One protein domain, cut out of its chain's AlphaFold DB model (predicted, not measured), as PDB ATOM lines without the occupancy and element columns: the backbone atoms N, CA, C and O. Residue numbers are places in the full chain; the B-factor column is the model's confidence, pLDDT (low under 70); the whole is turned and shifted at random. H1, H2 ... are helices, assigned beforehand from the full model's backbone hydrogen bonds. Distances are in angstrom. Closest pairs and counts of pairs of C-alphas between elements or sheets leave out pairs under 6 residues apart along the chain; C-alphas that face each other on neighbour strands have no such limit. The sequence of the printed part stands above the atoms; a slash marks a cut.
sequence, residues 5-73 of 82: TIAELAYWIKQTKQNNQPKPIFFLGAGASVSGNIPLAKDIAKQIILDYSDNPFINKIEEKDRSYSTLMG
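What this domain is: This is residues 5 to 73 of the 82 residues of an uncharacterized protein of Bacteroidales bacterium (UniProt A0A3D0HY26). The model is a long, open chain of helices with two separate ends: the helix H1 stands at one end, and at the other H3 and H5 pack on each other with the short H4 near H5. Between these ends, the stretched-out link of residues 19 to 30 leads from H1 to the short H2 near the middle, and there is no common core. The printed part has 69 residues with five named helices, in the order H1, H2, H3, H4, H5, and no named strand; the class is all helix. The whole is extended, with a radius of gyration of the C-alphas of 20.6 A, and its outline is a rod spanning 62 by 19 by 16 A.

How they stand to each other: The longest helix, H1, residues 6 to 18, touches no helix. Residues 5 to 11, of which 6 to 11 belong to H1, stand free. H2, residues 31 to 34, is apart from H1. H2 is also apart from H3, residues 41 to 51. H3 and H5, residues 68 to 73, touch, with the closest C-alphas those of Ala 45 and Tyr 68, 4.8 A apart. Their lines stand at a steep tilt of 46 degrees, and they run the same way. H4, residues 56 to 59, is close to H5 but not clearly touching, the closest C-alphas being those of Ile 58 and Leu 71 at 6.6 A. H4 is likewise close to H3 but not clearly touching, the closest C-alphas being those of Ile 49 and Ile 58 at 7.2 A. In H1, H3 and H5 every O i to N i+4 pair is within hydrogen-bond range; H2 and H4 are too short for such a pair, and their single O i to N i+3 pair is within range in H2 but not in H4.

Where its parts are: H1 begins with C-alpha 6 at (-29.737, -17.017, 26.910) and is 18.5 A long from first to last C-alpha. H3 measures 15.2 A from C-alpha 41 at (-13.544, -6.520, 47.195) to C-alpha 51. H5 is 8.5 A long and ends with C-alpha 73 at (-5.130, -6.335, 57.903). H2 and H4, four residues each, are 5.2 A and 5.1 A long.

The domain as a whole: The two C-alphas farthest apart are those of Asn 19 and Asp 54, at 61.6 A. The link from H1 to H2 is long, with 12 residues; the links from H2 to H3 and from H4 to H5 are short, and the link from H3 to H4 is tight. The printed part has no cut. The mean pLDDT of the printed part is 90.0, and no printed residue is under 70.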
ATOM      1  N   THR A   5     -26.285 -16.118  23.499       94.88
ATOM      2  CA  THR A   5     -27.574 -15.679  24.032       94.88
ATOM      3  C   THR A   5     -28.099 -16.642  25.101       94.88
ATOM      4  O   THR A   5     -27.742 -17.821  25.158       94.88
ATOM      5  N   ILE A   6     -29.036 -16.168  25.930       93.00
ATOM      6  CA  ILE A   6     -29.737 -17.017  26.910       93.00
ATOM      7  C   ILE A   6     -30.483 -18.171  26.211       93.00
ATOM      8  O   ILE A   6     -30.525 -19.285  26.734       93.00
ATOM      9  N   ALA A   7     -31.039 -17.930  25.019       95.81
ATOM     10  CA  ALA A   7     -31.758 -18.943  24.247       95.81
ATOM     11  C   ALA A   7     -30.835 -20.086  23.795       95.81
ATOM     12  O   ALA A   7     -31.190 -21.260  23.920       95.81
ATOM     13  N   GLU A   8     -29.631 -19.754  23.330       93.50
ATOM     14  CA  GLU A   8     -28.620 -20.750  22.969       93.50
ATOM     15  C   GLU A   8     -28.158 -21.532  24.204       93.50
ATOM     16  O   GLU A   8     -28.097 -22.760  24.156       93.50
ATOM     17  N   LEU A   9     -27.923 -20.866  25.343       92.06
ATOM     18  CA  LEU A   9     -27.596 -21.546  26.602       92.06
ATOM     19  C   LEU A   9     -28.686 -22.558  27.002       92.06
ATOM     20  O   LEU A   9     -28.389 -23.714  27.311       92.06
ATOM     21  N   ALA A  10     -29.955 -22.142  26.959       93.81
ATOM     22  CA  ALA A  10     -31.094 -22.997  27.279       93.81
ATOM     23  C   ALA A  10     -31.197 -24.203  26.332       93.81
ATOM     24  O   ALA A  10     -31.502 -25.315  26.777       93.81
ATOM     25  N   TYR A  11     -30.895 -24.009  25.044       93.62
ATOM     26  CA  TYR A  11     -30.827 -25.094  24.067       93.62
ATOM     27  C   TYR A  11     -29.789 -26.150  24.471       93.62
ATOM     28  O   TYR A  11     -30.125 -27.332  24.549       93.62
ATOM     29  N   TRP A  12     -28.564 -25.744  24.818       91.12
ATOM     30  CA  TRP A  12     -27.511 -26.677  25.242       91.12
ATOM     31  C   TRP A  12     -27.877 -27.441  26.525       91.12
ATOM     32  O   TRP A  12     -27.669 -28.656  26.613       91.12
ATOM     33  N   ILE A  13     -28.497 -26.771  27.501       93.31
ATOM     34  CA  ILE A  13     -28.995 -27.417  28.730       93.31
ATOM     35  C   ILE A  13     -30.078 -28.461  28.403       93.31
ATOM     36  O   ILE A  13     -30.101 -29.550  28.981       93.31
ATOM     37  N   LYS A  14     -30.971 -28.167  27.452       94.62
ATOM     38  CA  LYS A  14     -32.002 -29.118  27.013       94.62
ATOM     39  C   LYS A  14     -31.389 -30.339  26.322       94.62
ATOM     40  O   LYS A  14     -31.788 -31.461  26.631       94.62
ATOM     41  N   GLN A  15     -30.417 -30.131  25.434       94.50
ATOM     42  CA  GLN A  15     -29.752 -31.208  24.692       94.50
ATOM     43  C   GLN A  15     -28.982 -32.158  25.615       94.50
ATOM     44  O   GLN A  15     -29.127 -33.373  25.508       94.50
ATOM     45  N   THR A  16     -28.224 -31.621  26.574       94.56
ATOM     46  CA  THR A  16     -27.482 -32.447  27.546       94.56
ATOM     47  C   THR A  16     -28.417 -33.347  28.358       94.56
ATOM     48  O   THR A  16     -28.135 -34.532  28.534       94.56
ATOM     49  N   LYS A  17     -29.584 -32.827  28.763       93.31
ATOM     50  CA  LYS A  17     -30.629 -33.616  29.433       93.31
ATOM     51  C   LYS A  17     -31.204 -34.717  28.534       93.31
ATOM     52  O   LYS A  17     -31.382 -35.835  29.005       93.31
ATOM     53  N   GLN A  18     -31.522 -34.408  27.275       95.94
ATOM     54  CA  GLN A  18     -32.123 -35.367  26.334       95.94
ATOM     55  C   GLN A  18     -31.168 -36.508  25.965       95.94
ATOM     56  O   GLN A  18     -31.600 -37.649  25.848       95.94
ATOM     57  N   ASN A  19     -29.875 -36.208  25.850       95.81
ATOM     58  CA  ASN A  19     -28.848 -37.168  25.447       95.81
ATOM     59  C   ASN A  19     -28.213 -37.915  26.634       95.81
ATOM     60  O   ASN A  19     -27.188 -38.570  26.463       95.81
ATOM     61  N   ASN A  20     -28.791 -37.796  27.838       93.50
ATOM     62  CA  ASN A  20     -28.286 -38.384  29.083       93.50
ATOM     63  C   ASN A  20     -26.797 -38.070  29.355       93.50
ATOM     64  O   ASN A  20     -26.039 -38.912  29.836       93.50
ATOM     65  N   GLN A  21     -26.375 -36.850  29.013       94.56
ATOM     66  CA  GLN A  21     -25.014 -36.362  29.221       94.56
ATOM     67  C   GLN A  21     -24.853 -35.761  30.628       94.56
ATOM     68  O   GLN A  21     -25.846 -35.372  31.256       94.56
ATOM     69  N   PRO A  22     -23.611 -35.633  31.137       90.62
ATOM     70  CA  PRO A  22     -23.345 -34.911  32.375       90.62
ATOM     71  C   PRO A  22     -23.936 -33.498  32.350       90.62
ATOM     72  O   PRO A  22     -23.880 -32.794  31.339       90.62
ATOM     73  N   LYS A  23     -24.510 -33.078  33.481       85.88
ATOM     74  CA  LYS A  23     -25.107 -31.746  33.612       85.88
ATOM     75  C   LYS A  23     -24.023 -30.662  33.513       85.88
ATOM     76  O   LYS A  23     -22.931 -30.869  34.047       85.88
ATOM     77  N   PRO A  24     -24.315 -29.503  32.896       86.81
ATOM     78  CA  PRO A  24     -23.374 -28.389  32.848       86.81
ATOM     79  C   PRO A  24     -22.970 -27.914  34.248       86.81
ATOM     80  O   PRO A  24     -23.801 -27.861  35.158       86.81
ATOM     81  N   ILE A  25     -21.704 -27.527  34.396       88.81
ATOM     82  CA  ILE A  25     -21.162 -26.895  35.604       88.81
ATOM     83  C   ILE A  25     -21.005 -25.402  35.318       88.81
ATOM     84  O   ILE A  25     -20.401 -25.022  34.316       88.81
ATOM     85  N   PHE A  26     -21.537 -24.559  36.204       87.25
ATOM     86  CA  PHE A  26     -21.433 -23.106  36.103       87.25
ATOM     87  C   PHE A  26     -20.479 -22.573  37.165       87.25
ATOM     88  O   PHE A  26     -20.686 -22.785  38.358       87.25
ATOM     89  N   PHE A  27     -19.457 -21.843  36.727       88.00
ATOM     90  CA  PHE A  27     -18.592 -21.081  37.619       88.00
ATOM     91  C   PHE A  27     -19.149 -19.667  37.743       88.00
ATOM     92  O   PHE A  27     -19.145 -18.898  36.783       88.00
ATOM     93  N   LEU A  28     -19.659 -19.337  38.926       87.94
ATOM     94  CA  LEU A  28     -20.148 -18.000  39.234       87.94
ATOM     95  C   LEU A  28     -19.017 -17.176  39.850       87.94
ATOM     96  O   LEU A  28     -18.345 -17.621  40.778       87.94
ATOM     97  N   GLY A  29     -18.806 -15.976  39.314       86.88
ATOM     98  CA  GLY A  29     -17.871 -14.997  39.864       86.88
ATOM     99  C   GLY A  29     -18.563 -13.978  40.771       86.88
ATOM    100  O   GLY A  29     -19.785 -13.972  40.913       86.88
ATOM    101  N   ALA A  30     -17.779 -13.044  41.312       87.44
ATOM    102  CA  ALA A  30     -18.262 -12.008  42.231       87.44
ATOM    103  C   ALA A  30     -19.384 -11.116  41.653       87.44
ATOM    104  O   ALA A  30     -20.157 -10.540  42.412       87.44
ATOM    105  N   GLY A  31     -19.524 -11.038  40.323       84.44
ATOM    106  CA  GLY A  31     -20.634 -10.331  39.673       84.44
ATOM    107  C   GLY A  31     -22.018 -10.883  40.039       84.44
ATOM    108  O   GLY A  31     -22.961 -10.107  40.149       84.44
ATOM    109  N   ALA A  32     -22.135 -12.189  40.310       87.31
ATOM    110  CA  ALA A  32     -23.385 -12.786  40.788       87.31
ATOM    111  C   ALA A  32     -23.744 -12.334  42.218       87.31
ATOM    112  O   ALA A  32     -24.914 -12.298  42.585       87.31
ATOM    113  N   SER A  33     -22.749 -11.960  43.026       87.56
ATOM    114  CA  SER A  33     -22.963 -11.462  44.389       87.56
ATOM    115  C   SER A  33     -23.386  -9.990  44.398       87.56
ATOM    116  O   SER A  33     -24.201  -9.595  45.229       87.56
ATOM    117  N   VAL A  34     -22.912  -9.192  43.433       90.69
ATOM    118  CA  VAL A  34     -23.295  -7.774  43.289       90.69
ATOM    119  C   VAL A  34     -24.794  -7.613  43.059       90.69
ATOM    120  O   VAL A  34     -25.401  -6.723  43.646       90.69
ATOM    121  N   SER A  35     -25.428  -8.506  42.289       87.06
ATOM    122  CA  SER A  35     -26.891  -8.481  42.123       87.06
ATOM    123  C   SER A  35     -27.661  -8.776  43.416       87.06
ATOM    124  O   SER A  35     -28.852  -8.498  43.489       87.06
ATOM    125  N   GLY A  36     -26.991  -9.324  44.433       86.62
ATOM    126  CA  GLY A  36     -27.513  -9.508  45.788       86.62
ATOM    127  C   GLY A  36     -27.104  -8.402  46.767       86.62
ATOM    128  O   GLY A  36     -27.137  -8.643  47.969       86.62
ATOM    129  N   ASN A  37     -26.687  -7.226  46.281       86.62
ATOM    130  CA  ASN A  37     -26.157  -6.112  47.082       86.62
ATOM    131  C   ASN A  37     -24.891  -6.446  47.892       86.62
ATOM    132  O   ASN A  37     -24.584  -5.766  48.870       86.62
ATOM    133  N   ILE A  38     -24.127  -7.465  47.487       88.06
ATOM    134  CA  ILE A  38     -22.824  -7.753  48.091       88.06
ATOM    135  C   ILE A  38     -21.738  -7.007  47.303       88.06
ATOM    136  O   ILE A  38     -21.565  -7.273  46.109       88.06
ATOM    137  N   PRO A  39     -20.993  -6.080  47.933       87.88
ATOM    138  CA  PRO A  39     -19.993  -5.278  47.241       87.88
ATOM    139  C   PRO A  39     -18.794  -6.114  46.784       87.88
ATOM    140  O   PRO A  39     -18.455  -7.149  47.361       87.88
ATOM    141  N   LEU A  40     -18.107  -5.636  45.744       91.19
ATOM    142  CA  LEU A  40     -16.862  -6.253  45.297       91.19
ATOM    143  C   LEU A  40     -15.723  -5.885  46.250       91.19
ATOM    144  O   LEU A  40     -15.675  -4.782  46.791       91.19
ATOM    145  N   ALA A  41     -14.726  -6.763  46.363       89.25
ATOM    146  CA  ALA A  41     -13.544  -6.520  47.195       89.25
ATOM    147  C   ALA A  41     -12.829  -5.195  46.863       89.25
ATOM    148  O   ALA A  41     -12.337  -4.516  47.759       89.25
ATOM    149  N   LYS A  42     -12.811  -4.796  45.583       89.25
ATOM    150  CA  LYS A  42     -12.248  -3.509  45.140       89.25
ATOM    151  C   LYS A  42     -13.015  -2.302  45.692       89.25
ATOM    152  O   LYS A  42     -12.412  -1.265  45.941       89.25
ATOM    153  N   ASP A  43     -14.327  -2.432  45.859       90.19
ATOM    154  CA  ASP A  43     -15.188  -1.345  46.317       90.19
ATOM    155  C   ASP A  43     -15.062  -1.221  47.838       90.19
ATOM    156  O   ASP A  43     -14.892  -0.118  48.348       90.19
ATOM    157  N   ILE A  44     -14.972  -2.356  48.542       89.50
ATOM    158  CA  ILE A  44     -14.657  -2.381  49.977       89.50
ATOM    159  C   ILE A  44     -13.270  -1.779  50.246       89.50
ATOM    160  O   ILE A  44     -13.116  -0.958  51.142       89.50
ATOM    161  N   ALA A  45     -12.256  -2.133  49.450       90.69
ATOM    162  CA  ALA A  45     -10.912  -1.570  49.581       90.69
ATOM    163  C   ALA A  45     -10.907  -0.037  49.446       90.69
ATOM    164  O   ALA A  45     -10.278   0.652  50.246       90.69
ATOM    165  N   LYS A  46     -11.644   0.506  48.467       90.88
ATOM    166  CA  LYS A  46     -11.804   1.959  48.309       90.88
ATOM    167  C   LYS A  46     -12.486   2.587  49.518       90.88
ATOM    168  O   LYS A  46     -12.023   3.620  49.988       90.88
ATOM    169  N   GLN A  47     -13.540   1.952  50.021       90.75
ATOM    170  CA  GLN A  47     -14.274   2.439  51.183       90.75
ATOM    171  C   GLN A  47     -13.377   2.504  52.428       90.75
ATOM    172  O   GLN A  47     -13.313   3.541  53.074       90.75
ATOM    173  N   ILE A  48     -12.574   1.465  52.685       90.25
ATOM    174  CA  ILE A  48     -11.611   1.441  53.799       90.25
ATOM    175  C   ILE A  48     -10.604   2.599  53.703       90.25
ATOM    176  O   ILE A  48     -10.288   3.224  54.710       90.25
ATOM    177  N   ILE A  49     -10.096   2.901  52.505       90.44
ATOM    178  CA  ILE A  49      -9.147   4.012  52.317       90.44
ATOM    179  C   ILE A  49      -9.809   5.363  52.618       90.44
ATOM    180  O   ILE A  49      -9.155   6.248  53.163       90.44
ATOM    181  N   LEU A  50     -11.085   5.528  52.260       90.88
ATOM    182  CA  LEU A  50     -11.834   6.758  52.519       90.88
ATOM    183  C   LEU A  50     -12.143   6.920  54.012       90.88
ATOM    184  O   LEU A  50     -11.836   7.966  54.586       90.88
ATOM    185  N   ASP A  51     -12.685   5.876  54.636       91.50
ATOM    186  CA  ASP A  51     -13.151   5.902  56.027       91.50
ATOM    187  C   ASP A  51     -12.005   6.020  57.036       91.50
ATOM    188  O   ASP A  51     -12.182   6.580  58.114       91.50
ATOM    189  N   TYR A  52     -10.820   5.519  56.677       90.31
ATOM    190  CA  TYR A  52      -9.641   5.477  57.544       90.31
ATOM    191  C   TYR A  52      -8.440   6.194  56.915       90.31
ATOM    192  O   TYR A  52      -7.296   5.750  57.035       90.31
ATOM    193  N   SER A  53      -8.698   7.301  56.218       86.75
ATOM    194  CA  SER A  53      -7.667   8.106  55.542       86.75
ATOM    195  C   SER A  53      -6.626   8.717  56.494       86.75
ATOM    196  O   SER A  53      -5.506   9.026  56.085       86.75
ATOM    197  N   ASP A  54      -6.949   8.850  57.777       89.06
ATOM    198  CA  ASP A  54      -6.061   9.310  58.846       89.06
ATOM    199  C   ASP A  54      -5.228   8.175  59.474       89.06
ATOM    200  O   ASP A  54      -4.294   8.433  60.239       89.06
ATOM    201  N   ASN A  55      -5.510   6.912  59.133       88.31
ATOM    202  CA  ASN A  55      -4.835   5.767  59.725       88.31
ATOM    203  C   ASN A  55      -3.378   5.656  59.219       88.31
ATOM    204  O   ASN A  55      -3.132   5.401  58.033       88.31
ATOM    205  N   PRO A  56      -2.375   5.753  60.115       88.25
ATOM    206  CA  PRO A  56      -0.968   5.739  59.726       88.25
ATOM    207  C   PRO A  56      -0.511   4.394  59.147       88.25
ATOM    208  O   PRO A  56       0.479   4.360  58.419       88.25
ATOM    209  N   PHE A  57      -1.191   3.285  59.452       88.94
ATOM    210  CA  PHE A  57      -0.871   1.978  58.877       88.94
ATOM    211  C   PHE A  57      -1.315   1.882  57.417       88.94
ATOM    212  O   PHE A  57      -0.580   1.337  56.600       88.94
ATOM    213  N   ILE A  58      -2.467   2.466  57.081       88.25
ATOM    214  CA  ILE A  58      -2.990   2.496  55.709       88.25
ATOM    215  C   ILE A  58      -2.157   3.444  54.841       88.25
ATOM    216  O   ILE A  58      -1.780   3.093  53.724       88.25
ATOM    217  N   ASN A  59      -1.784   4.606  55.379       86.00
ATOM    218  CA  ASN A  59      -1.006   5.613  54.651       86.00
ATOM    219  C   ASN A  59       0.420   5.170  54.296       86.00
ATOM    220  O   ASN A  59       1.006   5.695  53.352       86.00
ATOM    221  N   LYS A  60       0.973   4.185  55.012       89.81
ATOM    222  CA  LYS A  60       2.283   3.589  54.704       89.81
ATOM    223  C   LYS A  60       2.248   2.599  53.538       89.81
ATOM    224  O   LYS A  60       3.309   2.222  53.051       89.81
ATOM    225  N   ILE A  61       1.065   2.155  53.109       88.88
ATOM    226  CA  ILE A  61       0.929   1.165  52.039       88.88
ATOM    227  C   ILE A  61       0.969   1.873  50.683       88.88
ATOM    228  O   ILE A  61       0.136   2.742  50.391       88.88
ATOM    229  N   GLU A  62       1.919   1.457  49.844       89.12
ATOM    230  CA  GLU A  62       2.003   1.877  48.447       89.12
ATOM    231  C   GLU A  62       0.733   1.490  47.686       89.12
ATOM    232  O   GLU A  62       0.157   0.430  47.912       89.12
ATOM    233  N   GLU A  63       0.302   2.325  46.741       84.69
ATOM    234  CA  GLU A  63      -0.966   2.137  46.024       84.69
ATOM    235  C   GLU A  63      -1.097   0.757  45.359       84.69
ATOM    236  O   GLU A  63      -2.163   0.143  45.408       84.69
ATOM    237  N   LYS A  64       0.011   0.223  44.829       86.88
ATOM    238  CA  LYS A  64       0.082  -1.108  44.206       86.88
ATOM    239  C   LYS A  64      -0.239  -2.263  45.170       86.88
ATOM    240  O   LYS A  64      -0.697  -3.312  44.727       86.88
ATOM    241  N   ASP A  65      -0.031  -2.056  46.471       86.94
ATOM    242  CA  ASP A  65      -0.168  -3.073  47.520       86.94
ATOM    243  C   ASP A  65      -1.482  -2.930  48.313       86.94
ATOM    244  O   ASP A  65      -1.760  -3.718  49.228       86.94
ATOM    245  N   ARG A  66      -2.335  -1.956  47.946       86.88
ATOM    246  CA  ARG A  66      -3.645  -1.671  48.569       86.88
ATOM    247  C   ARG A  66      -4.727  -2.671  48.157       86.88
ATOM    248  O   ARG A  66      -5.797  -2.317  47.663       86.88
ATOM    249  N   SER A  67      -4.450  -3.950  48.376       91.12
ATOM    250  CA  SER A  67      -5.442  -5.009  48.234       91.12
ATOM    251  C   SER A  67      -6.433  -4.995  49.401       91.12
ATOM    252  O   SER A  67      -6.104  -4.570  50.510       91.12
ATOM    253  N   TYR A  68      -7.632  -5.538  49.173       89.69
ATOM    254  CA  TYR A  68      -8.630  -5.745  50.226       89.69
ATOM    255  C   TYR A  68      -8.045  -6.458  51.457       89.69
ATOM    256  O   TYR A  68      -8.249  -6.008  52.580       89.69
ATOM    257  N   SER A  69      -7.272  -7.531  51.256       90.25
ATOM    258  CA  SER A  69      -6.662  -8.294  52.351       90.25
ATOM    259  C   SER A  69      -5.644  -7.478  53.141       90.25
ATOM    260  O   SER A  69      -5.641  -7.543  54.369       90.25
ATOM    261  N   THR A  70      -4.809  -6.690  52.456       90.88
ATOM    262  CA  THR A  70      -3.807  -5.838  53.113       90.88
ATOM    263  C   THR A  70      -4.491  -4.771  53.962       90.88
ATOM    264  O   THR A  70      -4.167  -4.608  55.136       90.88
ATOM    265  N   LEU A  71      -5.480  -4.084  53.384       90.69
ATOM    266  CA  LEU A  71      -6.198  -2.992  54.040       90.69
ATOM    267  C   LEU A  71      -7.026  -3.481  55.225       90.69
ATOM    268  O   LEU A  71      -6.963  -2.887  56.298       90.69
ATOM    269  N   MET A  72      -7.728  -4.608  55.074       89.12
ATOM    270  CA  MET A  72      -8.410  -5.253  56.196       89.12
ATOM    271  C   MET A  72      -7.429  -5.612  57.313       89.12
ATOM    272  O   MET A  72      -7.744  -5.422  58.487       89.12
ATOM    273  N   GLY A  73      -6.219  -6.062  56.964       89.19
ATOM    274  CA  GLY A  73      -5.130  -6.335  57.903       89.19
ATOM    275  C   GLY A  73      -4.784  -5.155  58.819       89.19
ATOM    276  O   GLY A  73      -4.502  -5.376  59.995       89.19
TER     277      GLY A  73